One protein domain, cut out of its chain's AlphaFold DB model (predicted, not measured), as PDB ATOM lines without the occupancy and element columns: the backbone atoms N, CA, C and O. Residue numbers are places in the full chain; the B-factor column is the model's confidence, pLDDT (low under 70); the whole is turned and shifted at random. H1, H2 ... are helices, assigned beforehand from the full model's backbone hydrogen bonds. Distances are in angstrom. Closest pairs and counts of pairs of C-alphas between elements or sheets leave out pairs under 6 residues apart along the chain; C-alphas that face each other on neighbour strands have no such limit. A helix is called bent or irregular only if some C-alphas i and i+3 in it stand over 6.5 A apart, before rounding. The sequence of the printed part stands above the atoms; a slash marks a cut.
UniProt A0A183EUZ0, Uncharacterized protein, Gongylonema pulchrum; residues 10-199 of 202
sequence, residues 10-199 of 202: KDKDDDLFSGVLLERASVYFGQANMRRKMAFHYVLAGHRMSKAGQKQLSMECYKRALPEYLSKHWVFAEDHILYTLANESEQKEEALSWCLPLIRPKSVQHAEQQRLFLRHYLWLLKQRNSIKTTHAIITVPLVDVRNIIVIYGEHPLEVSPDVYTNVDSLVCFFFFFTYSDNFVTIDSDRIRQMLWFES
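This is residues 10 to 199 of the 202 residues of an uncharacterized protein of Gongylonema pulchrum (UniProt A0A183EUZ0). Six helices, H1 to H6, stand side by side in a zigzag row, each running against the one before it, as an up-and-down bundle. From the end of H6 a long, mostly unnamed stretch swings away in a wide loop and comes back toward the H1 end of the row, where it finishes in the tiny H7; residues 143 to 166 and 178 to 192 stick out freely. The printed part has 190 residues, with seven named helices in the order H1 to H7 and no named strand, and is all helix in class. It is loose, with a radius of gyration of the C-alphas of 20.1 A and spans of 63 by 49 by 37 A.

H1, residues 14 to 31, begins at C-alpha 14 (49.927, 27.501, -8.761) and is 26.2 A long. H2 is residues 35 to 51, 24.7 A; H3 residues 55 to 69; H4 residues 75 to 88; H5 residues 92 to 102. H6, residues 111 to 129, is 26.6 A long and ends at C-alpha 129 (9.489, 28.235, -12.823). H7 is residues 196 to 199. H3 and H5 are only just irregular: C-alphas 64 and 67 are 6.9 A apart, C-alphas 98 and 101 6.52 A.

H1 and H2 touch as a hairpin, closest at the C-alphas of Ser 26 and Met 38, 4.2 A. The hairpin of H2 and H3 comes closest at Gly 46 and Ser 58, C-alphas 3.9 A apart. H4 and H5 touch at a shallow tilt of 15 degrees, opposite ways, with C-alphas of Ala 86 and Ala 95 4.1 A apart. H3 touches H4, and H5 touches H6, the closest C-alphas being Tyr 69 and Glu 78, 5.6 A, and Cys 99 and Tyr 121, 6.2 A. H1 and H3 are close but not clearly touching, at 7.4 A between the C-alphas of Glu 23 and Cys 61. H7 is apart from H1 to H6. Every O i to N i+4 pair is within hydrogen-bond range in H1, H2, H4 and H6, but 8 of 11 in H3 and 5 of 7 in H5; H7 is too short for such a pair.

The C-alphas of Asp 11 and Arg 146, the two farthest apart, are 65.3 A apart. The printed part has no cut. The link from H6 to H7, 66 residues, is long. The mean pLDDT of the printed part is 71.8, and residues 10 to 13, 129 to 144, 147, 152 and 154 to 199 are under 70.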
ATOM      1  N   LYS A  10      54.135  30.677  -4.677       50.81
ATOM      2  CA  LYS A  10      54.390  29.388  -5.348       50.81
ATOM      3  C   LYS A  10      53.942  28.167  -4.551       50.81
ATOM      4  O   LYS A  10      53.823  27.097  -5.127       50.81
ATOM      5  N   ASP A  11      53.752  28.283  -3.241       50.12
ATOM      6  CA  ASP A  11      53.648  27.077  -2.412       50.12
ATOM      7  C   ASP A  11      52.202  26.604  -2.199       50.12
ATOM      8  O   ASP A  11      51.994  25.518  -1.659       50.12
ATOM      9  N   LYS A  12      51.182  27.391  -2.601       53.19
ATOM     10  CA  LYS A  12      49.770  27.037  -2.339       53.19
ATOM     11  C   LYS A  12      48.728  27.322  -3.430       53.19
ATOM     12  O   LYS A  12      47.679  26.700  -3.338       53.19
ATOM     13  N   ASP A  13      48.990  28.124  -4.472       67.94
ATOM     14  CA  ASP A  13      47.985  28.412  -5.525       67.94
ATOM     15  C   ASP A  13      48.583  28.550  -6.949       67.94
ATOM     16  O   ASP A  13      48.368  29.545  -7.654       67.94
ATOM     17  N   ASP A  14      49.317  27.534  -7.415       81.69
ATOM     18  CA  ASP A  14      49.927  27.501  -8.761       81.69
ATOM     19  C   ASP A  14      48.919  27.755  -9.905       81.69
ATOM     20  O   ASP A  14      49.230  28.415 -10.906       81.69
ATOM     21  N   ASP A  15      47.683  27.269  -9.765       84.56
ATOM     22  CA  ASP A  15      46.625  27.466 -10.760       84.56
ATOM     23  C   ASP A  15      46.122  28.923 -10.792       84.56
ATOM     24  O   ASP A  15      45.877  29.465 -11.870       84.56
ATOM     25  N   LEU A  16      46.040  29.609  -9.644       87.00
ATOM     26  CA  LEU A  16      45.631  31.016  -9.613       87.00
ATOM     27  C   LEU A  16      46.700  31.904 -10.242       87.00
ATOM     28  O   LEU A  16      46.403  32.755 -11.084       87.00
ATOM     29  N   PHE A  17      47.953  31.686  -9.845       88.88
ATOM     30  CA  PHE A  17      49.078  32.457 -10.342       88.88
ATOM     31  C   PHE A  17      49.231  32.306 -11.863       88.88
ATOM     32  O   PHE A  17      49.320  33.302 -12.589       88.88
ATOM     33  N   SER A  18      49.183  31.068 -12.365       89.94
ATOM     34  CA  SER A  18      49.220  30.804 -13.807       89.94
ATOM     35  C   SER A  18      48.021  31.408 -14.546       89.94
ATOM     36  O   SER A  18      48.202  31.979 -15.622       89.94
ATOM     37  N   GLY A  19      46.819  31.370 -13.962       89.88
ATOM     38  CA  GLY A  19      45.631  32.024 -14.516       89.88
ATOM     39  C   GLY A  19      45.804  33.537 -14.680       89.88
ATOM     40  O   GLY A  19      45.554  34.072 -15.760       89.88
ATOM     41  N   VAL A  20      46.294  34.229 -13.647       92.38
ATOM     42  CA  VAL A  20      46.537  35.684 -13.696       92.38
ATOM     43  C   VAL A  20      47.608  36.040 -14.730       92.38
ATOM     44  O   VAL A  20      47.451  37.013 -15.467       92.38
ATOM     45  N   LEU A  21      48.683  35.253 -14.840       92.94
ATOM     46  CA  LEU A  21      49.694  35.474 -15.878       92.94
ATOM     47  C   LEU A  21      49.109  35.351 -17.292       92.94
ATOM     48  O   LEU A  21      49.417  36.179 -18.150       92.94
ATOM     49  N   LEU A  22      48.252  34.356 -17.527       92.38
ATOM     50  CA  LEU A  22      47.575  34.164 -18.812       92.38
ATOM     51  C   LEU A  22      46.626  35.325 -19.139       92.38
ATOM     52  O   LEU A  22      46.610  35.786 -20.279       92.38
ATOM     53  N   GLU A  23      45.892  35.845 -18.150       95.00
ATOM     54  CA  GLU A  23      45.055  37.043 -18.311       95.00
ATOM     55  C   GLU A  23      45.900  38.272 -18.685       95.00
ATOM     56  O   GLU A  23      45.539  39.060 -19.556       95.00
ATOM     57  N   ARG A  24      47.069  38.459 -18.062       96.12
ATOM     58  CA  ARG A  24      47.954  39.576 -18.423       96.12
ATOM     59  C   ARG A  24      48.546  39.403 -19.816       96.12
ATOM     60  O   ARG A  24      48.593  40.372 -20.571       96.12
ATOM     61  N   ALA A  25      48.945  38.187 -20.180       93.44
ATOM     62  CA  ALA A  25      49.433  37.882 -21.519       93.44
ATOM     63  C   ALA A  25      48.362  38.152 -22.590       93.44
ATOM     64  O   ALA A  25      48.673  38.750 -23.621       93.44
ATOM     65  N   SER A  26      47.097  37.788 -22.340       91.94
ATOM     66  CA  SER A  26      46.004  38.044 -23.284       91.94
ATOM     67  C   SER A  26      45.830  39.538 -23.566       91.94
ATOM     68  O   SER A  26      45.732  39.919 -24.732       91.94
ATOM     69  N   VAL A  27      45.897  40.394 -22.541       94.94
ATOM     70  CA  VAL A  27      45.827  41.857 -22.701       94.94
ATOM     71  C   VAL A  27      46.933  42.372 -23.626       94.94
ATOM     72  O   VAL A  27      46.646  43.145 -24.543       94.94
ATOM     73  N   TYR A  28      48.178  41.915 -23.450       95.38
ATOM     74  CA  TYR A  28      49.292  42.312 -24.320       95.38
ATOM     75  C   TYR A  28      49.126  41.804 -25.759       95.38
ATOM     76  O   TYR A  28      49.360  42.561 -26.701       95.38
ATOM     77  N   PHE A  29      48.641  40.573 -25.960       92.81
ATOM     78  CA  PHE A  29      48.287  40.091 -27.302       92.81
ATOM     79  C   PHE A  29      47.205  40.958 -27.952       92.81
ATOM     80  O   PHE A  29      47.254  41.215 -29.152       92.81
ATOM     81  N   GLY A  30      46.256  41.458 -27.162       92.44
ATOM     82  CA  GLY A  30      45.254  42.409 -27.622       92.44
ATOM     83  C   GLY A  30      45.830  43.743 -28.077       92.44
ATOM     84  O   GLY A  30      45.441  44.247 -29.129       92.44
ATOM     85  N   GLN A  31      46.789  44.281 -27.323       94.19
ATOM     86  CA  GLN A  31      47.511  45.506 -27.681       94.19
ATOM     87  C   GLN A  31      48.349  45.331 -28.953       94.19
ATOM     88  O   GLN A  31      48.434  46.250 -29.760       94.19
ATOM     89  N   ALA A  32      48.894  44.133 -29.179       93.75
ATOM     90  CA  ALA A  32      49.580  43.754 -30.413       93.75
ATOM     91  C   ALA A  32      48.623  43.400 -31.576       93.75
ATOM     92  O   ALA A  32      49.057  42.871 -32.596       93.75
ATOM     93  N   ASN A  33      47.318  43.656 -31.430       91.81
ATOM     94  CA  ASN A  33      46.265  43.336 -32.400       91.81
ATOM     95  C   ASN A  33      46.123  41.833 -32.743       91.81
ATOM     96  O   ASN A  33      45.495  41.456 -33.731       91.81
ATOM     97  N   MET A  34      46.641  40.941 -31.896       89.94
ATOM     98  CA  MET A  34      46.560  39.485 -32.051       89.94
ATOM     99  C   MET A  34      45.288  38.930 -31.393       89.94
ATOM    100  O   MET A  34      45.339  38.165 -30.427       89.94
ATOM    101  N   ARG A  35      44.120  39.310 -31.923       88.44
ATOM    102  CA  ARG A  35      42.794  39.015 -31.338       88.44
ATOM    103  C   ARG A  35      42.542  37.534 -31.042       88.44
ATOM    104  O   ARG A  35      42.066  37.188 -29.966       88.44
ATOM    105  N   ARG A  36      42.930  36.644 -31.961       88.25
ATOM    106  CA  ARG A  36      42.777  35.188 -31.795       88.25
ATOM    107  C   ARG A  36      43.605  34.648 -30.628       88.25
ATOM    108  O   ARG A  36      43.096  33.860 -29.834       88.25
ATOM    109  N   LYS A  37      44.867  35.081 -30.505       87.88
ATOM    110  CA  LYS A  37      45.735  34.677 -29.387       87.88
ATOM    111  C   LYS A  37      45.216  35.251 -28.074       87.88
ATOM    112  O   LYS A  37      45.155  34.518 -27.096       87.88
ATOM    113  N   MET A  38      44.770  36.507 -28.068       93.00
ATOM    114  CA  MET A  38      44.136  37.131 -26.904       93.00
ATOM    115  C   MET A  38      42.939  36.303 -26.402       93.00
ATOM    116  O   MET A  38      42.931  35.889 -25.245       93.00
ATOM    117  N   ALA A  39      41.970  36.002 -27.270       91.31
ATOM    118  CA  ALA A  39      40.767  35.258 -26.898       91.31
ATOM    119  C   ALA A  39      41.086  33.854 -26.354       91.31
ATOM    120  O   ALA A  39      40.556  33.451 -25.321       91.31
ATOM    121  N   PHE A  40      42.021  33.149 -26.995       89.94
ATOM    122  CA  PHE A  40      42.483  31.838 -26.539       89.94
ATOM    123  C   PHE A  40      43.109  31.887 -25.138       89.94
ATOM    124  O   PHE A  40      42.788  31.061 -24.284       89.94
ATOM    125  N   HIS A  41      43.962  32.878 -24.870       90.19
ATOM    126  CA  HIS A  41      44.594  33.024 -23.557       90.19
ATOM    127  C   HIS A  41      43.586  33.406 -22.469       90.19
ATOM    128  O   HIS A  41      43.728  32.947 -21.340       90.19
ATOM    129  N   TYR A  42      42.533  34.165 -22.798       94.62
ATOM    130  CA  TYR A  42      41.431  34.410 -21.864       94.62
ATOM    131  C   TYR A  42      40.665  33.130 -21.505       94.62
ATOM    132  O   TYR A  42      40.372  32.917 -20.332       94.62
ATOM    133  N   VAL A  43      40.387  32.249 -22.473       92.31
ATOM    134  CA  VAL A  43      39.750  30.944 -22.210       92.31
ATOM    135  C   VAL A  43      40.621  30.086 -21.282       92.31
ATOM    136  O   VAL A  43      40.129  29.537 -20.297       92.31
ATOM    137  N   LEU A  44      41.935  30.022 -21.538       91.38
ATOM    138  CA  LEU A  44      42.878  29.297 -20.678       91.38
ATOM    139  C   LEU A  44      42.967  29.891 -19.264       91.38
ATOM    140  O   LEU A  44      42.980  29.141 -18.286       91.38
ATOM    141  N   ALA A  45      43.020  31.222 -19.156       91.62
ATOM    142  CA  ALA A  45      43.028  31.927 -17.880       91.62
ATOM    143  C   ALA A  45      41.764  31.610 -17.072       91.62
ATOM    144  O   ALA A  45      41.867  31.257 -15.898       91.62
ATOM    145  N   GLY A  46      40.594  31.644 -17.720       91.38
ATOM    146  CA  GLY A  46      39.317  31.320 -17.094       91.38
ATOM    147  C   GLY A  46      39.300  29.910 -16.509       91.38
ATOM    148  O   GLY A  46      38.995  29.729 -15.333       91.38
ATOM    149  N   HIS A  47      39.751  28.915 -17.278       90.06
ATOM    150  CA  HIS A  47      39.851  27.537 -16.794       90.06
ATOM    151  C   HIS A  47      40.741  27.400 -15.546       90.06
ATOM    152  O   HIS A  47      40.356  26.756 -14.568       90.06
ATOM    153  N   ARG A  48      41.922  28.032 -15.555       90.00
ATOM    154  CA  ARG A  48      42.857  28.013 -14.418       90.00
ATOM    155  C   ARG A  48      42.278  28.703 -13.184       90.00
ATOM    156  O   ARG A  48      42.360  28.161 -12.086       90.00
ATOM    157  N   MET A  49      41.625  29.848 -13.372       89.31
ATOM    158  CA  MET A  49      40.963  30.584 -12.293       89.31
ATOM    159  C   MET A  49      39.779  29.806 -11.705       89.31
ATOM    160  O   MET A  49      39.625  29.779 -10.486       89.31
ATOM    161  N   SER A  50      38.991  29.116 -12.536       90.38
ATOM    162  CA  SER A  50      37.892  28.250 -12.085       90.38
ATOM    163  C   SER A  50      38.412  27.095 -11.222       90.38
ATOM    164  O   SER A  50      37.893  26.848 -10.132       90.38
ATOM    165  N   LYS A  51      39.516  26.459 -11.643       87.88
ATOM    166  CA  LYS A  51      40.187  25.396 -10.879       87.88
ATOM    167  C   LYS A  51      40.753  25.891  -9.544       87.88
ATOM    168  O   LYS A  51      40.691  25.168  -8.556       87.88
ATOM    169  N   ALA A  52      41.218  27.137  -9.496       86.88
ATOM    170  CA  ALA A  52      41.631  27.815  -8.268       86.88
ATOM    171  C   ALA A  52      40.452  28.341  -7.411       86.88
ATOM    172  O   ALA A  52      40.660  29.062  -6.439       86.88
ATOM    173  N   GLY A  53      39.200  28.039  -7.779       88.31
ATOM    174  CA  GLY A  53      37.999  28.465  -7.053       88.31
ATOM    175  C   GLY A  53      37.561  29.916  -7.302       88.31
ATOM    176  O   GLY A  53      36.541  30.347  -6.762       88.31
ATOM    177  N   GLN A  54      38.267  30.669  -8.148       89.50
ATOM    178  CA  GLN A  54      37.967  32.066  -8.479       89.50
ATOM    179  C   GLN A  54      36.952  32.173  -9.628       89.50
ATOM    180  O   GLN A  54      37.267  32.619 -10.734       89.50
ATOM    181  N   LYS A  55      35.701  31.780  -9.362       89.69
ATOM    182  CA  LYS A  55      34.620  31.742 -10.368       89.69
ATOM    183  C   LYS A  55      34.303  33.105 -10.987       89.69
ATOM    184  O   LYS A  55      34.081  33.197 -12.186       89.69
ATOM    185  N   GLN A  56      34.322  34.178 -10.196       91.06
ATOM    186  CA  GLN A  56      34.026  35.524 -10.707       91.06
ATOM    187  C   GLN A  56      35.076  35.998 -11.723       91.06
ATOM    188  O   GLN A  56      34.724  36.533 -12.773       91.06
ATOM    189  N   LEU A  57      36.361  35.751 -11.441       92.06
ATOM    190  CA  LEU A  57      37.453  36.075 -12.364       92.06
ATOM    191  C   LEU A  57      37.431  35.172 -13.603       92.06
ATOM    192  O   LEU A  57      37.649  35.652 -14.715       92.06
ATOM    193  N   SER A  58      37.103  33.889 -13.415       91.19
ATOM    194  CA  SER A  58      36.881  32.938 -14.507       91.19
ATOM    195  C   SER A  58      35.815  33.442 -15.485       91.19
ATOM    196  O   SER A  58      36.085  33.613 -16.676       91.19
ATOM    197  N   MET A  59      34.635  33.780 -14.964       93.50
ATOM    198  CA  MET A  59      33.509  34.304 -15.734       93.50
ATOM    199  C   MET A  59      33.874  35.550 -16.535       93.50
ATOM    200  O   MET A  59      33.535  35.656 -17.714       93.50
ATOM    201  N   GLU A  60      34.585  36.489 -15.920       94.50
ATOM    202  CA  GLU A  60      35.006  37.718 -16.587       94.50
ATOM    203  C   GLU A  60      35.990  37.441 -17.740       94.50
ATOM    204  O   GLU A  60      35.887  38.048 -18.809       94.50
ATOM    205  N   CYS A  61      36.897  36.472 -17.582       94.19
ATOM    206  CA  CYS A  61      37.780  36.040 -18.664       94.19
ATOM    207  C   CYS A  61      36.991  35.446 -19.842       94.19
ATOM    208  O   CYS A  61      37.217  35.834 -20.992       94.19
ATOM    209  N   TYR A  62      36.017  34.571 -19.577       94.62
ATOM    210  CA  TYR A  62      35.158  34.007 -20.624       94.62
ATOM    211  C   TYR A  62      34.311  35.075 -21.330       94.62
ATOM    212  O   TYR A  62      34.210  35.064 -22.559       94.62
ATOM    213  N   LYS A  63      33.765  36.050 -20.586       94.31
ATOM    214  CA  LYS A  63      33.021  37.189 -21.153       94.31
ATOM    215  C   LYS A  63      33.883  38.035 -22.092       94.31
ATOM    216  O   LYS A  63      33.397  38.456 -23.137       94.31
ATOM    217  N   ARG A  64      35.163  38.245 -21.766       94.75
ATOM    218  CA  ARG A  64      36.113  38.972 -22.630       94.75
ATOM    219  C   ARG A  64      36.503  38.196 -23.882       94.75
ATOM    220  O   ARG A  64      36.750  38.810 -24.916       94.75
ATOM    221  N   ALA A  65      36.546  36.869 -23.806       93.44
ATOM    222  CA  ALA A  65      36.853  36.019 -24.949       93.44
ATOM    223  C   ALA A  65      35.690  35.932 -25.952       93.44
ATOM    224  O   ALA A  65      35.919  35.903 -27.160       93.44
ATOM    225  N   LEU A  66      34.445  35.904 -25.464       92.00
ATOM    226  CA  LEU A  66      33.250  35.604 -26.257       92.00
ATOM    227  C   LEU A  66      33.082  36.436 -27.554       92.00
ATOM    228  O   LEU A  66      32.816  35.824 -28.591       92.00
ATOM    229  N   PRO A  67      33.275  37.774 -27.574       91.94
ATOM    230  CA  PRO A  67      33.109  38.581 -28.789       91.94
ATOM    231  C   PRO A  67      34.013  38.156 -29.946       91.94
ATOM    232  O   PRO A  67      33.677  38.363 -31.108       91.94
ATOM    233  N   GLU A  68      35.163  37.552 -29.642       90.00
ATOM    234  CA  GLU A  68      36.098  37.103 -30.667       90.00
ATOM    235  C   GLU A  68      35.697  35.767 -31.299       90.00
ATOM    236  O   GLU A  68      36.188  35.469 -32.388       90.00
ATOM    237  N   TYR A  69      34.812  34.997 -30.657       85.62
ATOM    238  CA  TYR A  69      34.307  33.710 -31.147       85.62
ATOM    239  C   TYR A  69      32.907  33.808 -31.763       85.62
ATOM    240  O   TYR A  69      32.605  33.056 -32.689       85.62
ATOM    241  N   LEU A  70      32.077  34.749 -31.295       85.31
ATOM    242  CA  LEU A  70      30.722  34.950 -31.810       85.31
ATOM    243  C   LEU A  70      30.727  35.140 -33.328       85.31
ATOM    244  O   LEU A  70      31.452  35.981 -33.859       85.31
ATOM    245  N   SER A  71      29.872  34.393 -34.029       73.69
ATOM    246  CA  SER A  71      29.645  34.483 -35.483       73.69
ATOM    247  C   SER A  71      30.852  34.168 -36.384       73.69
ATOM    248  O   SER A  71      30.747  34.312 -37.599       73.69
ATOM    249  N   LYS A  72      31.978  33.677 -35.841       72.56
ATOM    250  CA  LYS A  72      33.198  33.383 -36.623       72.56
ATOM    251  C   LYS A  72      33.327  31.921 -37.075       72.56
ATOM    252  O   LYS A  72      34.432  31.448 -37.316       72.56
ATOM    253  N   HIS A  73      32.211  31.196 -37.188       77.56
ATOM    254  CA  HIS A  73      32.127  29.763 -37.535       77.56
ATOM    255  C   HIS A  73      32.834  28.791 -36.572       77.56
ATOM    256  O   HIS A  73      32.864  27.588 -36.826       77.56
ATOM    257  N   TRP A  74      33.376  29.251 -35.441       83.81
ATOM    258  CA  TRP A  74      34.055  28.384 -34.468       83.81
ATOM    259  C   TRP A  74      33.067  27.860 -33.435       83.81
ATOM    260  O   TRP A  74      33.189  28.104 -32.235       83.81
ATOM    261  N   VAL A  75      32.081  27.124 -33.944       81.31
ATOM    262  CA  VAL A  75      30.894  26.689 -33.203       81.31
ATOM    263  C   VAL A  75      31.269  25.913 -31.938       81.31
ATOM    264  O   VAL A  75      30.685  26.144 -30.890       81.31
ATOM    265  N   PHE A  76      32.295  25.056 -31.983       82.69
ATOM    266  CA  PHE A  76      32.729  24.291 -30.806       82.69
ATOM    267  C   PHE A  76      33.292  25.164 -29.678       82.69
ATOM    268  O   PHE A  76      32.991  24.928 -28.510       82.69
ATOM    269  N   ALA A  77      34.106  26.166 -30.018       83.69
ATOM    270  CA  ALA A  77      34.681  27.073 -29.029       83.69
ATOM    271  C   ALA A  77      33.610  28.014 -28.467       83.69
ATOM    272  O   ALA A  77      33.549  28.224 -27.258       83.69
ATOM    273  N   GLU A  78      32.738  28.526 -29.338       87.62
ATOM    274  CA  GLU A  78      31.576  29.321 -28.947       87.62
ATOM    275  C   GLU A  78      30.681  28.541 -27.972       87.62
ATOM    276  O   GLU A  78      30.387  29.031 -26.883       87.62
ATOM    277  N   ASP A  79      30.333  27.296 -28.307       88.56
ATOM    278  CA  ASP A  79      29.483  26.442 -27.475       88.56
ATOM    279  C   ASP A  79      30.113  26.143 -26.118       88.56
ATOM    280  O   ASP A  79      29.426  26.173 -25.096       88.56
ATOM    281  N   HIS A  80      31.425  25.898 -26.085       88.62
ATOM    282  CA  HIS A  80      32.146  25.688 -24.835       88.62
ATOM    283  C   HIS A  80      32.075  26.922 -23.925       88.62
ATOM    284  O   HIS A  80      31.764  26.793 -22.738       88.62
ATOM    285  N   ILE A  81      32.319  28.117 -24.471       90.81
ATOM    286  CA  ILE A  81      32.275  29.370 -23.706       90.81
ATOM    287  C   ILE A  81      30.854  29.633 -23.203       90.81
ATOM    288  O   ILE A  81      30.668  29.886 -22.015       90.81
ATOM    289  N   LEU A  82      29.848  29.524 -24.073       91.62
ATOM    290  CA  LEU A  82      28.442  29.727 -23.717       91.62
ATOM    291  C   LEU A  82      27.971  28.749 -22.635       91.62
ATOM    292  O   LEU A  82      27.338  29.163 -21.665       91.62
ATOM    293  N   TYR A  83      28.314  27.465 -22.763       91.06
ATOM    294  CA  TYR A  83      27.981  26.460 -21.756       91.06
ATOM    295  C   TYR A  83      28.675  26.738 -20.418       91.06
ATOM    296  O   TYR A  83      28.057  26.612 -19.362       91.06
ATOM    297  N   THR A  84      29.940  27.162 -20.451       90.94
ATOM    298  CA  THR A  84      30.701  27.482 -19.234       90.94
ATOM    299  C   THR A  84      30.116  28.700 -18.526       90.94
ATOM    300  O   THR A  84      29.864  28.639 -17.324       90.94
ATOM    301  N   LEU A  85      29.796  29.763 -19.273       91.81
ATOM    302  CA  LEU A  85      29.122  30.953 -18.752       91.81
ATOM    303  C   LEU A  85      27.756  30.620 -18.143       91.81
ATOM    304  O   LEU A  85      27.406  31.149 -17.089       91.81
ATOM    305  N   ALA A  86      26.987  29.731 -18.772       91.50
ATOM    306  CA  ALA A  86      25.706  29.293 -18.230       91.50
ATOM    307  C   ALA A  86      25.856  28.500 -16.923       91.50
ATOM    308  O   ALA A  86      25.066  28.686 -16.000       91.50
ATOM    309  N   ASN A  87      26.871  27.641 -16.832       89.94
ATOM    310  CA  ASN A  87      27.097  26.789 -15.668       89.94
ATOM    311  C   ASN A  87      27.704  27.545 -14.472       89.94
ATOM    312  O   ASN A  87      27.419  27.210 -13.324       89.94
ATOM    313  N   GLU A  88      28.553  28.540 -14.732       88.50
ATOM    314  CA  GLU A  88      29.214  29.346 -13.699       88.50
ATOM    315  C   GLU A  88      28.425  30.610 -13.302       88.50
ATOM    316  O   GLU A  88      28.749  31.219 -12.280       88.50
ATOM    317  N   SER A  89      27.379  31.006 -14.043       88.19
ATOM    318  CA  SER A  89      26.546  32.165 -13.683       88.19
ATOM    319  C   SER A  89      25.680  31.907 -12.444       88.19
ATOM    320  O   SER A  89      24.981  30.900 -12.321       88.19
ATOM    321  N   GLU A  90      25.693  32.871 -11.523       83.44
ATOM    322  CA  GLU A  90      24.876  32.860 -10.304       83.44
ATOM    323  C   GLU A  90      23.413  33.252 -10.582       83.44
ATOM    324  O   GLU A  90      22.495  32.809  -9.884       83.44
ATOM    325  N   GLN A  91      23.179  34.073 -11.612       85.00
ATOM    326  CA  GLN A  91      21.853  34.560 -11.984       85.00
ATOM    327  C   GLN A  91      21.227  33.641 -13.032       85.00
ATOM    328  O   GLN A  91      21.695  33.536 -14.163       85.00
ATOM    329  N   LYS A  92      20.112  32.998 -12.681       84.12
ATOM    330  CA  LYS A  92      19.467  31.992 -13.543       84.12
ATOM    331  C   LYS A  92      18.937  32.590 -14.844       84.12
ATOM    332  O   LYS A  92      18.941  31.923 -15.872       84.12
ATOM    333  N   GLU A  93      18.481  33.837 -14.807       84.56
ATOM    334  CA  GLU A  93      18.042  34.583 -15.985       84.56
ATOM    335  C   GLU A  93      19.188  34.794 -16.980       84.56
ATOM    336  O   GLU A  93      18.992  34.614 -18.182       84.56
ATOM    337  N   GLU A  94      20.380  35.123 -16.479       87.12
ATOM    338  CA  GLU A  94      21.586  35.281 -17.290       87.12
ATOM    339  C   GLU A  94      22.067  33.916 -17.811       87.12
ATOM    340  O   GLU A  94      22.342  33.755 -18.994       87.12
ATOM    341  N   ALA A  95      22.067  32.875 -16.974       88.75
ATOM    342  CA  ALA A  95      22.401  31.516 -17.405       88.75
ATOM    343  C   ALA A  95      21.492  31.009 -18.545       88.75
ATOM    344  O   ALA A  95      21.948  30.349 -19.482       88.75
ATOM    345  N   LEU A  96      20.197  31.343 -18.493       88.31
ATOM    346  CA  LEU A  96      19.246  31.004 -19.549       88.31
ATOM    347  C   LEU A  96      19.532  31.753 -20.852       88.31
ATOM    348  O   LEU A  96      19.398  31.146 -21.914       88.31
ATOM    349  N   SER A  97      19.932  33.029 -20.796       88.62
ATOM    350  CA  SER A  97      20.269  33.782 -22.009       88.62
ATOM    351  C   SER A  97      21.505  33.213 -22.706       88.62
ATOM    352  O   SER A  97      21.508  33.135 -23.932       88.62
ATOM    353  N   TRP A  98      22.494  32.719 -21.952       89.94
ATOM    354  CA  TRP A  98      23.665  32.025 -22.502       89.94
ATOM    355  C   TRP A  98      23.344  30.636 -23.071       89.94
ATOM    356  O   TRP A  98      23.949  30.224 -24.059       89.94
ATOM    357  N   CYS A  99      22.374  29.914 -22.498       88.69
ATOM    358  CA  CYS A  99      21.971  28.594 -23.000       88.69
ATOM    359  C   CYS A  99      21.115  28.642 -24.269       88.69
ATOM    360  O   CYS A  99      21.139  27.695 -25.052       88.69
ATOM    361  N   LEU A 100      20.319  29.694 -24.468       86.88
ATOM    362  CA  LEU A 100      19.396  29.786 -25.606       86.88
ATOM    363  C   LEU A 100      20.101  29.605 -26.968       86.88
ATOM    364  O   LEU A 100      19.628  28.785 -27.757       86.88
ATOM    365  N   PRO A 101      21.244  30.267 -27.248       86.44
ATOM    366  CA  PRO A 101      21.989  30.065 -28.487       86.44
ATOM    367  C   PRO A 101      22.560  28.655 -28.674       86.44
ATOM    368  O   PRO A 101      22.881  28.311 -29.808       86.44
ATOM    369  N   LEU A 102      22.687  27.838 -27.620       85.88
ATOM    370  CA  LEU A 102      23.164  26.449 -27.724       85.88
ATOM    371  C   LEU A 102      22.098  25.516 -28.320       85.88
ATOM    372  O   LEU A 102      22.426  24.513 -28.956       85.88
ATOM    373  N   ILE A 103      20.812  25.832 -28.125       84.81
ATOM    374  CA  ILE A 103      19.688  25.010 -28.589       84.81
ATOM    375  C   ILE A 103      19.289  25.472 -29.990       84.81
ATOM    376  O   ILE A 103      18.395  26.295 -30.177       84.81
ATOM    377  N   ARG A 104      19.982  24.931 -30.995       81.19
ATOM    378  CA  ARG A 104      19.762  25.255 -32.412       81.19
ATOM    379  C   ARG A 104      19.185  24.055 -33.169       81.19
ATOM    380  O   ARG A 104      19.630  22.934 -32.923       81.19
ATOM    381  N   PRO A 105      18.267  24.263 -34.136       70.06
ATOM    382  CA  PRO A 105      17.695  23.174 -34.937       70.06
ATOM    383  C   PRO A 105      18.731  22.402 -35.766       70.06
ATOM    384  O   PRO A 105      18.578  21.206 -35.987       70.06
ATOM    385  N   LYS A 106      19.783  23.088 -36.227       75.25
ATOM    386  CA  LYS A 106      20.911  22.506 -36.964       75.25
ATOM    387  C   LYS A 106      22.182  22.670 -36.138       75.25
ATOM    388  O   LYS A 106      22.859  23.688 -36.245       75.25
ATOM    389  N   SER A 107      22.466  21.704 -35.272       75.06
ATOM    390  CA  SER A 107      23.686  21.704 -34.463       75.06
ATOM    391  C   SER A 107      24.720  20.736 -35.039       75.06
ATOM    392  O   SER A 107      24.381  19.622 -35.426       75.06
ATOM    393  N   VAL A 108      25.982  21.176 -35.079       79.69
ATOM    394  CA  VAL A 108      27.151  20.379 -35.508       79.69
ATOM    395  C   VAL A 108      27.657  19.479 -34.364       79.69
ATOM    396  O   VAL A 108      28.481  18.593 -34.566       79.69
ATOM    397  N   GLN A 109      27.152  19.687 -33.144       76.25
ATOM    398  CA  GLN A 109      27.552  18.937 -31.954       76.25
ATOM    399  C   GLN A 109      27.025  17.502 -31.977       76.25
ATOM    400  O   GLN A 109      25.929  17.240 -32.470       76.25
ATOM    401  N   HIS A 110      27.758  16.582 -31.353       79.38
ATOM    402  CA  HIS A 110      27.320  15.195 -31.191       79.38
ATOM    403  C   HIS A 110      26.067  15.082 -30.306       79.38
ATOM    404  O   HIS A 110      25.842  15.901 -29.410       79.38
ATOM    405  N   ALA A 111      25.282  14.019 -30.506       77.94
ATOM    406  CA  ALA A 111      24.011  13.795 -29.809       77.94
ATOM    407  C   ALA A 111      24.129  13.858 -28.273       77.94
ATOM    408  O   ALA A 111      23.237  14.366 -27.594       77.94
ATOM    409  N   GLU A 112      25.243  13.384 -27.706       81.06
ATOM    410  CA  GLU A 112      25.471  13.435 -26.262       81.06
ATOM    411  C   GLU A 112      25.652  14.866 -25.732       81.06
ATOM    412  O   GLU A 112      25.054  15.216 -24.713       81.06
ATOM    413  N   GLN A 113      26.410  15.704 -26.445       80.56
ATOM    414  CA  GLN A 113      26.615  17.112 -26.089       80.56
ATOM    415  C   GLN A 113      25.321  17.916 -26.248       80.56
ATOM    416  O   GLN A 113      24.940  18.671 -25.356       80.56
ATOM    417  N   GLN A 114      24.567  17.677 -27.325       85.56
ATOM    418  CA  GLN A 114      23.244  18.283 -27.509       85.56
ATOM    419  C   GLN A 114      22.292  17.923 -26.358       85.56
ATOM    420  O   GLN A 114      21.602  18.787 -25.811       85.56
ATOM    421  N   ARG A 115      22.290  16.649 -25.938       86.12
ATOM    422  CA  ARG A 115      21.513  16.182 -24.784       86.12
ATOM    423  C   ARG A 115      21.967  16.855 -23.489       86.12
ATOM    424  O   ARG A 115      21.116  17.192 -22.666       86.12
ATOM    425  N   LEU A 116      23.271  17.055 -23.297       88.12
ATOM    426  CA  LEU A 116      23.817  17.755 -22.135       88.12
ATOM    427  C   LEU A 116      23.307  19.201 -22.070       88.12
ATOM    428  O   LEU A 116      22.771  19.599 -21.034       88.12
ATOM    429  N   PHE A 117      23.396  19.947 -23.175       88.19
ATOM    430  CA  PHE A 117      22.916  21.331 -23.261       88.19
ATOM    431  C   PHE A 117      21.412  21.427 -23.012       88.19
ATOM    432  O   PHE A 117      20.969  22.229 -22.188       88.19
ATOM    433  N   LEU A 118      20.624  20.552 -23.645       88.06
ATOM    434  CA  LEU A 118      19.179  20.508 -23.440       88.06
ATOM    435  C   LEU A 118      18.824  20.186 -21.984       88.06
ATOM    436  O   LEU A 118      17.973  20.846 -21.391       88.06
ATOM    437  N   ARG A 119      19.490  19.194 -21.379       89.75
ATOM    438  CA  ARG A 119      19.269  18.824 -19.975       89.75
ATOM    439  C   ARG A 119      19.580  19.989 -19.041       89.75
ATOM    440  O   ARG A 119      18.810  20.235 -18.114       89.75
ATOM    441  N   HIS A 120      20.680  20.698 -19.287       89.62
ATOM    442  CA  HIS A 120      21.075  21.854 -18.488       89.62
ATOM    443  C   HIS A 120      20.055  22.997 -18.610       89.62
ATOM    444  O   HIS A 120      19.591  23.525 -17.602       89.62
ATOM    445  N   TYR A 121      19.600  23.295 -19.826       87.81
ATOM    446  CA  TYR A 121      18.567  24.300 -20.068       87.81
ATOM    447  C   TYR A 121      17.232  23.969 -19.383       87.81
ATOM    448  O   TYR A 121      16.655  24.812 -18.697       87.81
ATOM    449  N   LEU A 122      16.753  22.726 -19.504       87.50
ATOM    450  CA  LEU A 122      15.530  22.277 -18.829       87.50
ATOM    451  C   LEU A 122      15.659  22.352 -17.302       87.50
ATOM    452  O   LEU A 122      14.701  22.711 -16.613       87.50
ATOM    453  N   TRP A 123      16.842  22.043 -16.767       88.06
ATOM    454  CA  TRP A 123      17.128  22.184 -15.343       88.06
ATOM    455  C   TRP A 123      17.057  23.651 -14.893       88.06
ATOM    456  O   TRP A 123      16.364  23.940 -13.913       88.06
ATOM    457  N   LEU A 124      17.667  24.581 -15.639       87.38
ATOM    458  CA  LEU A 124      17.581  26.024 -15.374       87.38
ATOM    459  C   LEU A 124      16.128  26.527 -15.433       87.38
ATOM    460  O   LEU A 124      15.686  27.261 -14.546       87.38
ATOM    461  N   LEU A 125      15.347  26.077 -16.421       84.44
ATOM    462  CA  LEU A 125      13.926  26.418 -16.538       84.44
ATOM    463  C   LEU A 125      13.096  25.908 -15.362       84.44
ATOM    464  O   LEU A 125      12.270  26.650 -14.831       84.44
ATOM    465  N   LYS A 126      13.316  24.663 -14.926       84.50
ATOM    466  CA  LYS A 126      12.623  24.101 -13.759       84.50
ATOM    467  C   LYS A 126      12.888  24.942 -12.514       84.50
ATOM    468  O   LYS A 126      11.965  25.212 -11.754       84.50
ATOM    469  N   GLN A 127      14.128  25.386 -12.326       82.00
ATOM    470  CA  GLN A 127      14.487  26.232 -11.194       82.00
ATOM    471  C   GLN A 127      13.903  27.644 -11.262       82.00
ATOM    472  O   GLN A 127      13.598  28.218 -10.218       82.00
ATOM    473  N   ARG A 128      13.758  28.204 -12.466       75.25
ATOM    474  CA  ARG A 128      13.119  29.508 -12.689       75.25
ATOM    475  C   ARG A 128      11.606  29.453 -12.475       75.25
ATOM    476  O   ARG A 128      11.041  30.369 -11.882       75.25
ATOM    477  N   ASN A 129      10.945  28.388 -12.929       66.12
ATOM    478  CA  ASN A 129       9.489  28.235 -12.823       66.12
ATOM    479  C   ASN A 129       8.987  28.116 -11.376       66.12
ATOM    480  O   ASN A 129       7.815  28.380 -11.129       66.12
ATOM    481  N   SER A 130       9.859  27.810 -10.408       60.19
ATOM    482  CA  SER A 130       9.532  27.950  -8.982       60.19
ATOM    483  C   SER A 130       9.264  29.405  -8.559       60.19
ATOM    484  O   SER A 130       8.745  29.626  -7.471       60.19
ATOM    485  N   ILE A 131       9.640  30.393  -9.385       58.09
ATOM    486  CA  ILE A 131       9.632  31.825  -9.053       58.09
ATOM    487  C   ILE A 131       8.663  32.618  -9.952       58.09
ATOM    488  O   ILE A 131       8.016  33.541  -9.460       58.09
ATOM    489  N   LYS A 132       8.517  32.283 -11.249       56.06
ATOM    490  CA  LYS A 132       7.574  32.949 -12.181       56.06
ATOM    491  C   LYS A 132       7.029  31.996 -13.253       56.06
ATOM    492  O   LYS A 132       7.793  31.288 -13.900       56.06
ATOM    493  N   THR A 133       5.719  32.050 -13.504       49.66
ATOM    494  CA  THR A 133       4.992  31.353 -14.583       49.66
ATOM    495  C   THR A 133       5.211  32.040 -15.935       49.66
ATOM    496  O   THR A 133       4.308  32.642 -16.509       49.66
ATOM    497  N   THR A 134       6.433  32.008 -16.462       53.91
ATOM    498  CA  THR A 134       6.711  32.522 -17.813       53.91
ATOM    499  C   THR A 134       7.222  31.383 -18.681       53.91
ATOM    500  O   THR A 134       8.354  30.931 -18.518       53.91
ATOM    501  N   HIS A 135       6.376  30.911 -19.599       56.47
ATOM    502  CA  HIS A 135       6.709  29.836 -20.530       56.47
ATOM    503  C   HIS A 135       7.907  30.242 -21.398       56.47
ATOM    504  O   HIS A 135       7.859  31.247 -22.105       56.47
ATOM    505  N   ALA A 136       8.994  29.475 -21.330       59.06
ATOM    506  CA  ALA A 136      10.098  29.625 -22.263       59.06
ATOM    507  C   ALA A 136       9.706  28.996 -23.603       59.06
ATOM    508  O   ALA A 136       9.278  27.842 -23.651       59.06
ATOM    509  N   ILE A 137       9.822  29.768 -24.681       58.44
ATOM    510  CA  ILE A 137       9.515  29.311 -26.035       58.44
ATOM    511  C   ILE A 137      10.744  28.557 -26.549       58.44
ATOM    512  O   ILE A 137      11.761  29.169 -26.861       58.44
ATOM    513  N   ILE A 138      10.657  27.227 -26.607       64.06
ATOM    514  CA  ILE A 138      11.633  26.386 -27.309       64.06
ATOM    515  C   ILE A 138      11.109  26.158 -28.727       64.06
ATOM    516  O   ILE A 138      10.033  25.590 -28.911       64.06
ATOM    517  N   THR A 139      11.884  26.549 -29.735       59.06
ATOM    518  CA  THR A 139      11.676  26.106 -31.119       59.06
ATOM    519  C   THR A 139      12.089  24.645 -31.240       59.06
ATOM    520  O   THR A 139      13.270  24.322 -31.344       59.06
ATOM    521  N   VAL A 140      11.106  23.750 -31.179       60.69
ATOM    522  CA  VAL A 140      11.308  22.317 -31.416       60.69
ATOM    523  C   VAL A 140      11.529  22.102 -32.920       60.69
ATOM    524  O   VAL A 140      10.813  22.716 -33.718       60.69
ATOM    525  N   PRO A 141      12.498  21.267 -33.340       60.47
ATOM    526  CA  PRO A 141      12.646  20.920 -34.748       60.47
ATOM    527  C   PRO A 141      11.367  20.233 -35.240       60.47
ATOM    528  O   PRO A 141      10.938  19.219 -34.688       60.47
ATOM    529  N   LEU A 142      10.739  20.808 -36.266       63.19
ATOM    530  CA  LEU A 142       9.560  20.222 -36.888       63.19
ATOM    531  C   LEU A 142      10.004  19.011 -37.714       63.19
ATOM    532  O   LEU A 142      10.736  19.162 -38.691       63.19
ATOM    533  N   VAL A 143       9.576  17.816 -37.313       67.75
ATOM    534  CA  VAL A 143       9.802  16.597 -38.093       67.75
ATOM    535  C   VAL A 143       8.876  16.638 -39.302       67.75
ATOM    536  O   VAL A 143       7.653  16.614 -39.153       67.75
ATOM    537  N   ASP A 144       9.451  16.708 -40.500       69.19
ATOM    538  CA  ASP A 144       8.678  16.595 -41.729       69.19
ATOM    539  C   ASP A 144       8.281  15.134 -41.952       69.19
ATOM    540  O   ASP A 144       9.066  14.310 -42.423       69.19
ATOM    541  N   VAL A 145       7.032  14.821 -41.605       73.00
ATOM    542  CA  VAL A 145       6.456  13.474 -41.710       73.00
ATOM    543  C   VAL A 145       6.489  12.950 -43.152       73.00
ATOM    544  O   VAL A 145       6.509  11.741 -43.364       73.00
ATOM    545  N   ARG A 146       6.525  13.841 -44.153       70.62
ATOM    546  CA  ARG A 146       6.527  13.462 -45.576       70.62
ATOM    547  C   ARG A 146       7.878  12.936 -46.055       70.62
ATOM    548  O   ARG A 146       7.912  12.230 -47.054       70.62
ATOM    549  N   ASN A 147       8.955  13.254 -45.340       69.62
ATOM    550  CA  ASN A 147      10.328  12.884 -45.681       69.62
ATOM    551  C   ASN A 147      10.909  11.815 -44.735       69.62
ATOM    552  O   ASN A 147      12.125  11.651 -44.644       69.62
ATOM    553  N   ILE A 148      10.056  11.077 -44.015       74.50
ATOM    554  CA  ILE A 148      10.503   9.962 -43.173       74.50
ATOM    555  C   ILE A 148      10.803   8.757 -44.065       74.50
ATOM    556  O   ILE A 148       9.898   8.153 -44.640       74.50
ATOM    557  N   ILE A 149      12.077   8.379 -44.139       73.88
ATOM    558  CA  ILE A 149      12.525   7.158 -44.807       73.88
ATOM    559  C   ILE A 149      12.751   6.093 -43.731       73.88
ATOM    560  O   ILE A 149      13.529   6.296 -42.799       73.88
ATOM    561  N   VAL A 150      12.063   4.957 -43.847       71.69
ATOM    562  CA  VAL A 150      12.277   3.799 -42.969       71.69
ATOM    563  C   VAL A 150      13.298   2.886 -43.632       71.69
ATOM    564  O   VAL A 150      13.026   2.295 -44.675       71.69
ATOM    565  N   ILE A 151      14.478   2.777 -43.030       74.00
ATOM    566  CA  ILE A 151      15.515   1.850 -43.482       74.00
ATOM    567  C   ILE A 151      15.239   0.494 -42.826       74.00
ATOM    568  O   ILE A 151      15.312   0.364 -41.605       74.00
ATOM    569  N   TYR A 152      14.903  -0.507 -43.637       61.97
ATOM    570  CA  TYR A 152      14.769  -1.895 -43.197       61.97
ATOM    571  C   TYR A 152      16.086  -2.637 -43.459       61.97
ATOM    572  O   TYR A 152      16.491  -2.757 -44.611       61.97
ATOM    573  N   GLY A 153      16.746  -3.144 -42.410       71.00
ATOM    574  CA  GLY A 153      17.991  -3.918 -42.521       71.00
ATOM    575  C   GLY A 153      19.099  -3.445 -41.574       71.00
ATOM    576  O   GLY A 153      18.827  -2.756 -40.591       71.00
ATOM    577  N   GLU A 154      20.345  -3.833 -41.859       65.81
ATOM    578  CA  GLU A 154      21.522  -3.304 -41.159       65.81
ATOM    579  C   GLU A 154      21.717  -1.816 -41.483       65.81
ATOM    580  O   GLU A 154      21.440  -1.367 -42.596       65.81
ATOM    581  N   HIS A 155      22.166  -1.038 -40.492       53.75
ATOM    582  CA  HIS A 155      22.417   0.390 -40.666       53.75
ATOM    583  C   HIS A 155      23.449   0.589 -41.792       53.75
ATOM    584  O   HIS A 155      24.539   0.021 -41.694       53.75
ATOM    585  N   PRO A 156      23.137   1.345 -42.861       56.47
ATOM    586  CA  PRO A 156      24.043   1.485 -43.992       56.47
ATOM    587  C   PRO A 156      25.355   2.122 -43.526       56.47
ATOM    588  O   PRO A 156      25.358   3.213 -42.960       56.47
ATOM    589  N   LEU A 157      26.465   1.414 -43.750       58.88
ATOM    590  CA  LEU A 157      27.817   1.862 -43.388       58.88
ATOM    591  C   LEU A 157      28.278   3.056 -44.239       58.88
ATOM    592  O   LEU A 157      29.142   3.815 -43.810       58.88
ATOM    593  N   GLU A 158      27.657   3.255 -45.404       52.22
ATOM    594  CA  GLU A 158      27.837   4.427 -46.255       52.22
ATOM    595  C   GLU A 158      26.466   5.015 -46.601       52.22
ATOM    596  O   GLU A 158      25.645   4.409 -47.292       52.22
ATOM    597  N   VAL A 159      26.201   6.208 -46.073       51.56
ATOM    598  CA  VAL A 159      25.017   7.002 -46.410       51.56
ATOM    599  C   VAL A 159      25.291   7.668 -47.759       51.56
ATOM    600  O   VAL A 159      26.264   8.408 -47.884       51.56
ATOM    601  N   SER A 160      24.464   7.408 -48.778       45.94
ATOM    602  CA  SER A 160      24.663   7.993 -50.110       45.94
ATOM    603  C   SER A 160      24.649   9.531 -50.053       45.94
ATOM    604  O   SER A 160      23.807  10.095 -49.342       45.94
ATOM    605  N   PRO A 161      25.496  10.222 -50.839       51.19
ATOM    606  CA  PRO A 161      25.640  11.681 -50.806       51.19
ATOM    607  C   PRO A 161      24.347  12.454 -51.115       51.19
ATOM    608  O   PRO A 161      24.208  13.598 -50.689       51.19
ATOM    609  N   ASP A 162      23.355  11.818 -51.744       46.25
ATOM    610  CA  ASP A 162      22.048  12.420 -52.040       46.25
ATOM    611  C   ASP A 162      21.196  12.726 -50.788       46.25
ATOM    612  O   ASP A 162      20.200  13.441 -50.874       46.25
ATOM    613  N   VAL A 163      21.593  12.228 -49.607       47.88
ATOM    614  CA  VAL A 163      20.953  12.545 -48.312       47.88
ATOM    615  C   VAL A 163      21.627  13.742 -47.618       47.88
ATOM    616  O   VAL A 163      21.031  14.385 -46.753       47.88
ATOM    617  N   TYR A 164      22.845  14.103 -48.032       43.09
ATOM    618  CA  TYR A 164      23.623  15.207 -47.474       43.09
ATOM    619  C   TYR A 164      23.684  16.387 -48.439       43.09
ATOM    620  O   TYR A 164      24.754  16.841 -48.836       43.09
ATOM    621  N   THR A 165      22.540  16.993 -48.758       38.22
ATOM    622  CA  THR A 165      22.618  18.392 -49.178       38.22
ATOM    623  C   THR A 165      22.923  19.235 -47.943       38.22
ATOM    624  O   THR A 165      22.017  19.582 -47.179       38.22
ATOM    625  N   ASN A 166      24.205  19.593 -47.819       38.00
ATOM    626  CA  ASN A 166      24.747  20.725 -47.062       38.00
ATOM    627  C   ASN A 166      25.368  20.406 -45.685       38.00
ATOM    628  O   ASN A 166      24.855  20.818 -44.643       38.00
ATOM    629  N   VAL A 167      26.515  19.717 -45.686       40.09
ATOM    630  CA  VAL A 167      27.517  19.808 -44.601       40.09
ATOM    631  C   VAL A 167      28.938  19.763 -45.173       40.09
ATOM    632  O   VAL A 167      29.785  18.981 -44.757       40.09
ATOM    633  N   ASP A 168      29.215  20.641 -46.134       34.84
ATOM    634  CA  ASP A 168      30.591  20.936 -46.531       34.84
ATOM    635  C   ASP A 168      31.134  22.061 -45.657       34.84
ATOM    636  O   ASP A 168      30.744  23.216 -45.827       34.84
ATOM    637  N   SER A 169      31.997  21.700 -44.700       33.72
ATOM    638  CA  SER A 169      33.209  22.420 -44.246       33.72
ATOM    639  C   SER A 169      33.593  22.034 -42.809       33.72
ATOM    640  O   SER A 169      33.544  22.824 -41.867       33.72
ATOM    641  N   LEU A 170      34.024  20.780 -42.640       31.88
ATOM    642  CA  LEU A 170      34.815  20.359 -41.487       31.88
ATOM    643  C   LEU A 170      36.271  20.785 -41.704       31.88
ATOM    644  O   LEU A 170      37.018  20.125 -42.420       31.88
ATOM    645  N   VAL A 171      36.690  21.858 -41.037       31.67
ATOM    646  CA  VAL A 171      38.083  21.983 -40.598       31.67
ATOM    647  C   VAL A 171      38.085  21.732 -39.098       31.67
ATOM    648  O   VAL A 171      37.680  22.577 -38.299       31.67
ATOM    649  N   CYS A 172      38.495  20.519 -38.727       29.16
ATOM    650  CA  CYS A 172      38.733  20.112 -37.352       29.16
ATOM    651  C   CYS A 172      39.815  20.999 -36.724       29.16
ATOM    652  O   CYS A 172      41.001  20.786 -36.955       29.16
ATOM    653  N   PHE A 173      39.417  21.937 -35.868       30.14
ATOM    654  CA  PHE A 173      40.284  22.431 -34.803       30.14
ATOM    655  C   PHE A 173      39.797  21.830 -33.490       30.14
ATOM    656  O   PHE A 173      38.864  22.324 -32.858       30.14
ATOM    657  N   PHE A 174      40.423  20.716 -33.116       29.28
ATOM    658  CA  PHE A 174      40.240  20.074 -31.824       29.28
ATOM    659  C   PHE A 174      40.703  21.016 -30.711       29.28
ATOM    660  O   PHE A 174      41.894  21.162 -30.451       29.28
ATOM    661  N   PHE A 175      39.749  21.627 -30.018       29.23
ATOM    662  CA  PHE A 175      39.977  22.181 -28.692       29.23
ATOM    663  C   PHE A 175      39.601  21.117 -27.660       29.23
ATOM    664  O   PHE A 175      38.448  20.988 -27.257       29.23
ATOM    665  N   PHE A 176      40.583  20.309 -27.263       29.03
ATOM    666  CA  PHE A 176      40.435  19.378 -26.150       29.03
ATOM    667  C   PHE A 176      40.532  20.142 -24.823       29.03
ATOM    668  O   PHE A 176      41.624  20.412 -24.336       29.03
ATOM    669  N   PHE A 177      39.387  20.425 -24.202       29.33
ATOM    670  CA  PHE A 177      39.280  20.453 -22.742       29.33
ATOM    671  C   PHE A 177      38.419  19.265 -22.315       29.33
ATOM    672  O   PHE A 177      37.212  19.375 -22.123       29.33
ATOM    673  N   THR A 178      39.030  18.084 -22.207       28.16
ATOM    674  CA  THR A 178      38.409  16.962 -21.499       28.16
ATOM    675  C   THR A 178      38.596  17.181 -20.007       28.16
ATOM    676  O   THR A 178      39.696  17.026 -19.481       28.16
ATOM    677  N   TYR A 179      37.508  17.561 -19.343       30.31
ATOM    678  CA  TYR A 179      37.354  17.468 -17.900       30.31
ATOM    679  C   TYR A 179      37.210  15.987 -17.528       30.31
ATOM    680  O   TYR A 179      36.242  15.336 -17.918       30.31
ATOM    681  N   SER A 180      38.200  15.451 -16.826       28.94
ATOM    682  CA  SER A 180      38.132  14.156 -16.157       28.94
ATOM    683  C   SER A 180      39.196  14.163 -15.075       28.94
ATOM    684  O   SER A 180      40.390  14.131 -15.372       28.94
ATOM    685  N   ASP A 181      38.753  14.235 -13.824       34.47
ATOM    686  CA  ASP A 181      39.583  13.899 -12.680       34.47
ATOM    687  C   ASP A 181      40.242  12.530 -12.908       34.47
ATOM    688  O   ASP A 181      39.595  11.578 -13.350       34.47
ATOM    689  N   ASN A 182      41.526  12.461 -12.553       29.41
ATOM    690  CA  ASN A 182      42.430  11.308 -12.587       29.41
ATOM    691  C   ASN A 182      43.184  11.076 -13.911       29.41
ATOM    692  O   ASN A 182      42.663  10.525 -14.870       29.41
ATOM    693  N   PHE A 183      44.464  11.478 -13.870       32.72
ATOM    694  CA  PHE A 183      45.613  11.009 -14.659       32.72
ATOM    695  C   PHE A 183      45.385  10.738 -16.158       32.72
ATOM    696  O   PHE A 183      44.900   9.684 -16.555       32.72
ATOM    697  N   VAL A 184      45.898  11.635 -17.009       32.91
ATOM    698  CA  VAL A 184      46.124  11.346 -18.432       32.91
ATOM    699  C   VAL A 184      47.617  11.446 -18.719       32.91
ATOM    700  O   VAL A 184      48.225  12.511 -18.617       32.91
ATOM    701  N   THR A 185      48.204  10.301 -19.054       25.66
ATOM    702  CA  THR A 185      49.540  10.157 -19.625       25.66
ATOM    703  C   THR A 185      49.640  10.938 -20.936       25.66
ATOM    704  O   THR A 185      48.773  10.863 -21.806       25.66
ATOM    705  N   ILE A 186      50.703  11.731 -21.046       30.66
ATOM    706  CA  ILE A 186      50.985  12.612 -22.178       30.66
ATOM    707  C   ILE A 186      51.471  11.749 -23.343       30.66
ATOM    708  O   ILE A 186      52.580  11.220 -23.301       30.66
ATOM    709  N   ASP A 187      50.635  11.605 -24.368       29.08
ATOM    710  CA  ASP A 187      51.025  10.997 -25.638       29.08
ATOM    711  C   ASP A 187      51.731  12.045 -26.519       29.08
ATOM    712  O   ASP A 187      51.204  13.137 -26.759       29.08
ATOM    713  N   SER A 188      52.945  11.721 -26.963       30.97
ATOM    714  CA  SER A 188      53.892  12.608 -27.658       30.97
ATOM    715  C   SER A 188      53.317  13.199 -28.955       30.97
ATOM    716  O   SER A 188      53.623  14.337 -29.324       30.97
ATOM    717  N   ASP A 189      52.399  12.484 -29.610       31.30
ATOM    718  CA  ASP A 189      51.773  12.928 -30.859       31.30
ATOM    719  C   ASP A 189      50.746  14.061 -30.671       31.30
ATOM    720  O   ASP A 189      50.453  14.796 -31.618       31.30
ATOM    721  N   ARG A 190      50.261  14.300 -29.441       35.47
ATOM    722  CA  ARG A 190      49.331  15.405 -29.129       35.47
ATOM    723  C   ARG A 190      50.002  16.781 -29.067       35.47
ATOM    724  O   ARG A 190      49.320  17.791 -29.218       35.47
ATOM    725  N   ILE A 191      51.325  16.844 -28.896       36.81
ATOM    726  CA  ILE A 191      52.074  18.113 -28.808       36.81
ATOM    727  C   ILE A 191      52.259  18.752 -30.197       36.81
ATOM    728  O   ILE A 191      52.280  19.978 -30.322       36.81
ATOM    729  N   ARG A 192      52.312  17.954 -31.273       33.16
ATOM    730  CA  ARG A 192      52.573  18.459 -32.636       33.16
ATOM    731  C   ARG A 192      51.486  19.385 -33.191       33.16
ATOM    732  O   ARG A 192      51.792  20.213 -34.041       33.16
ATOM    733  N   GLN A 193      50.249  19.306 -32.697       36.62
ATOM    734  CA  GLN A 193      49.151  20.171 -33.156       36.62
ATOM    735  C   GLN A 193      49.120  21.540 -32.454       36.62
ATOM    736  O   GLN A 193      48.521  22.480 -32.969       36.62
ATOM    737  N   MET A 194      49.817  21.686 -31.322       33.78
ATOM    738  CA  MET A 194      49.942  22.956 -30.594       33.78
ATOM    739  C   MET A 194      50.894  23.933 -31.311       33.78
ATOM    740  O   MET A 194      50.657  25.138 -31.323       33.78
ATOM    741  N   LEU A 195      51.925  23.401 -31.979       34.47
ATOM    742  CA  LEU A 195      52.934  24.169 -32.726       34.47
ATOM    743  C   LEU A 195      52.407  24.769 -34.038       34.47
ATOM    744  O   LEU A 195      52.956  25.751 -34.533       34.47
ATOM    745  N   TRP A 196      51.316  24.240 -34.599       33.97
ATOM    746  CA  TRP A 196      50.766  24.770 -35.853       33.97
ATOM    747  C   TRP A 196      50.167  26.180 -35.694       33.97
ATOM    748  O   TRP A 196      50.140  26.953 -36.649       33.97
ATOM    749  N   PHE A 197      49.786  26.562 -34.468       33.22
ATOM    750  CA  PHE A 197      49.276  27.898 -34.132       33.22
ATOM    751  C   PHE A 197      50.360  28.998 -34.136       33.22
ATOM    752  O   PHE A 197      50.032  30.188 -34.124       33.22
ATOM    753  N   GLU A 198      51.648  28.633 -34.149       31.94
ATOM    754  CA  GLU A 198      52.765  29.584 -34.263       31.94
ATOM    755  C   GLU A 198      53.149  29.897 -35.716       31.94
ATOM    756  O   GLU A 198      53.729  30.953 -35.959       31.94
ATOM    757  N   SER A 199      52.795  29.044 -36.684       28.52
ATOM    758  CA  SER A 199      53.343  29.146 -38.047       28.52
ATOM    759  C   SER A 199      52.582  30.065 -39.015       28.52
ATOM    760  O   SER A 199      53.166  30.512 -39.995       28.52
TER     761      SER A 199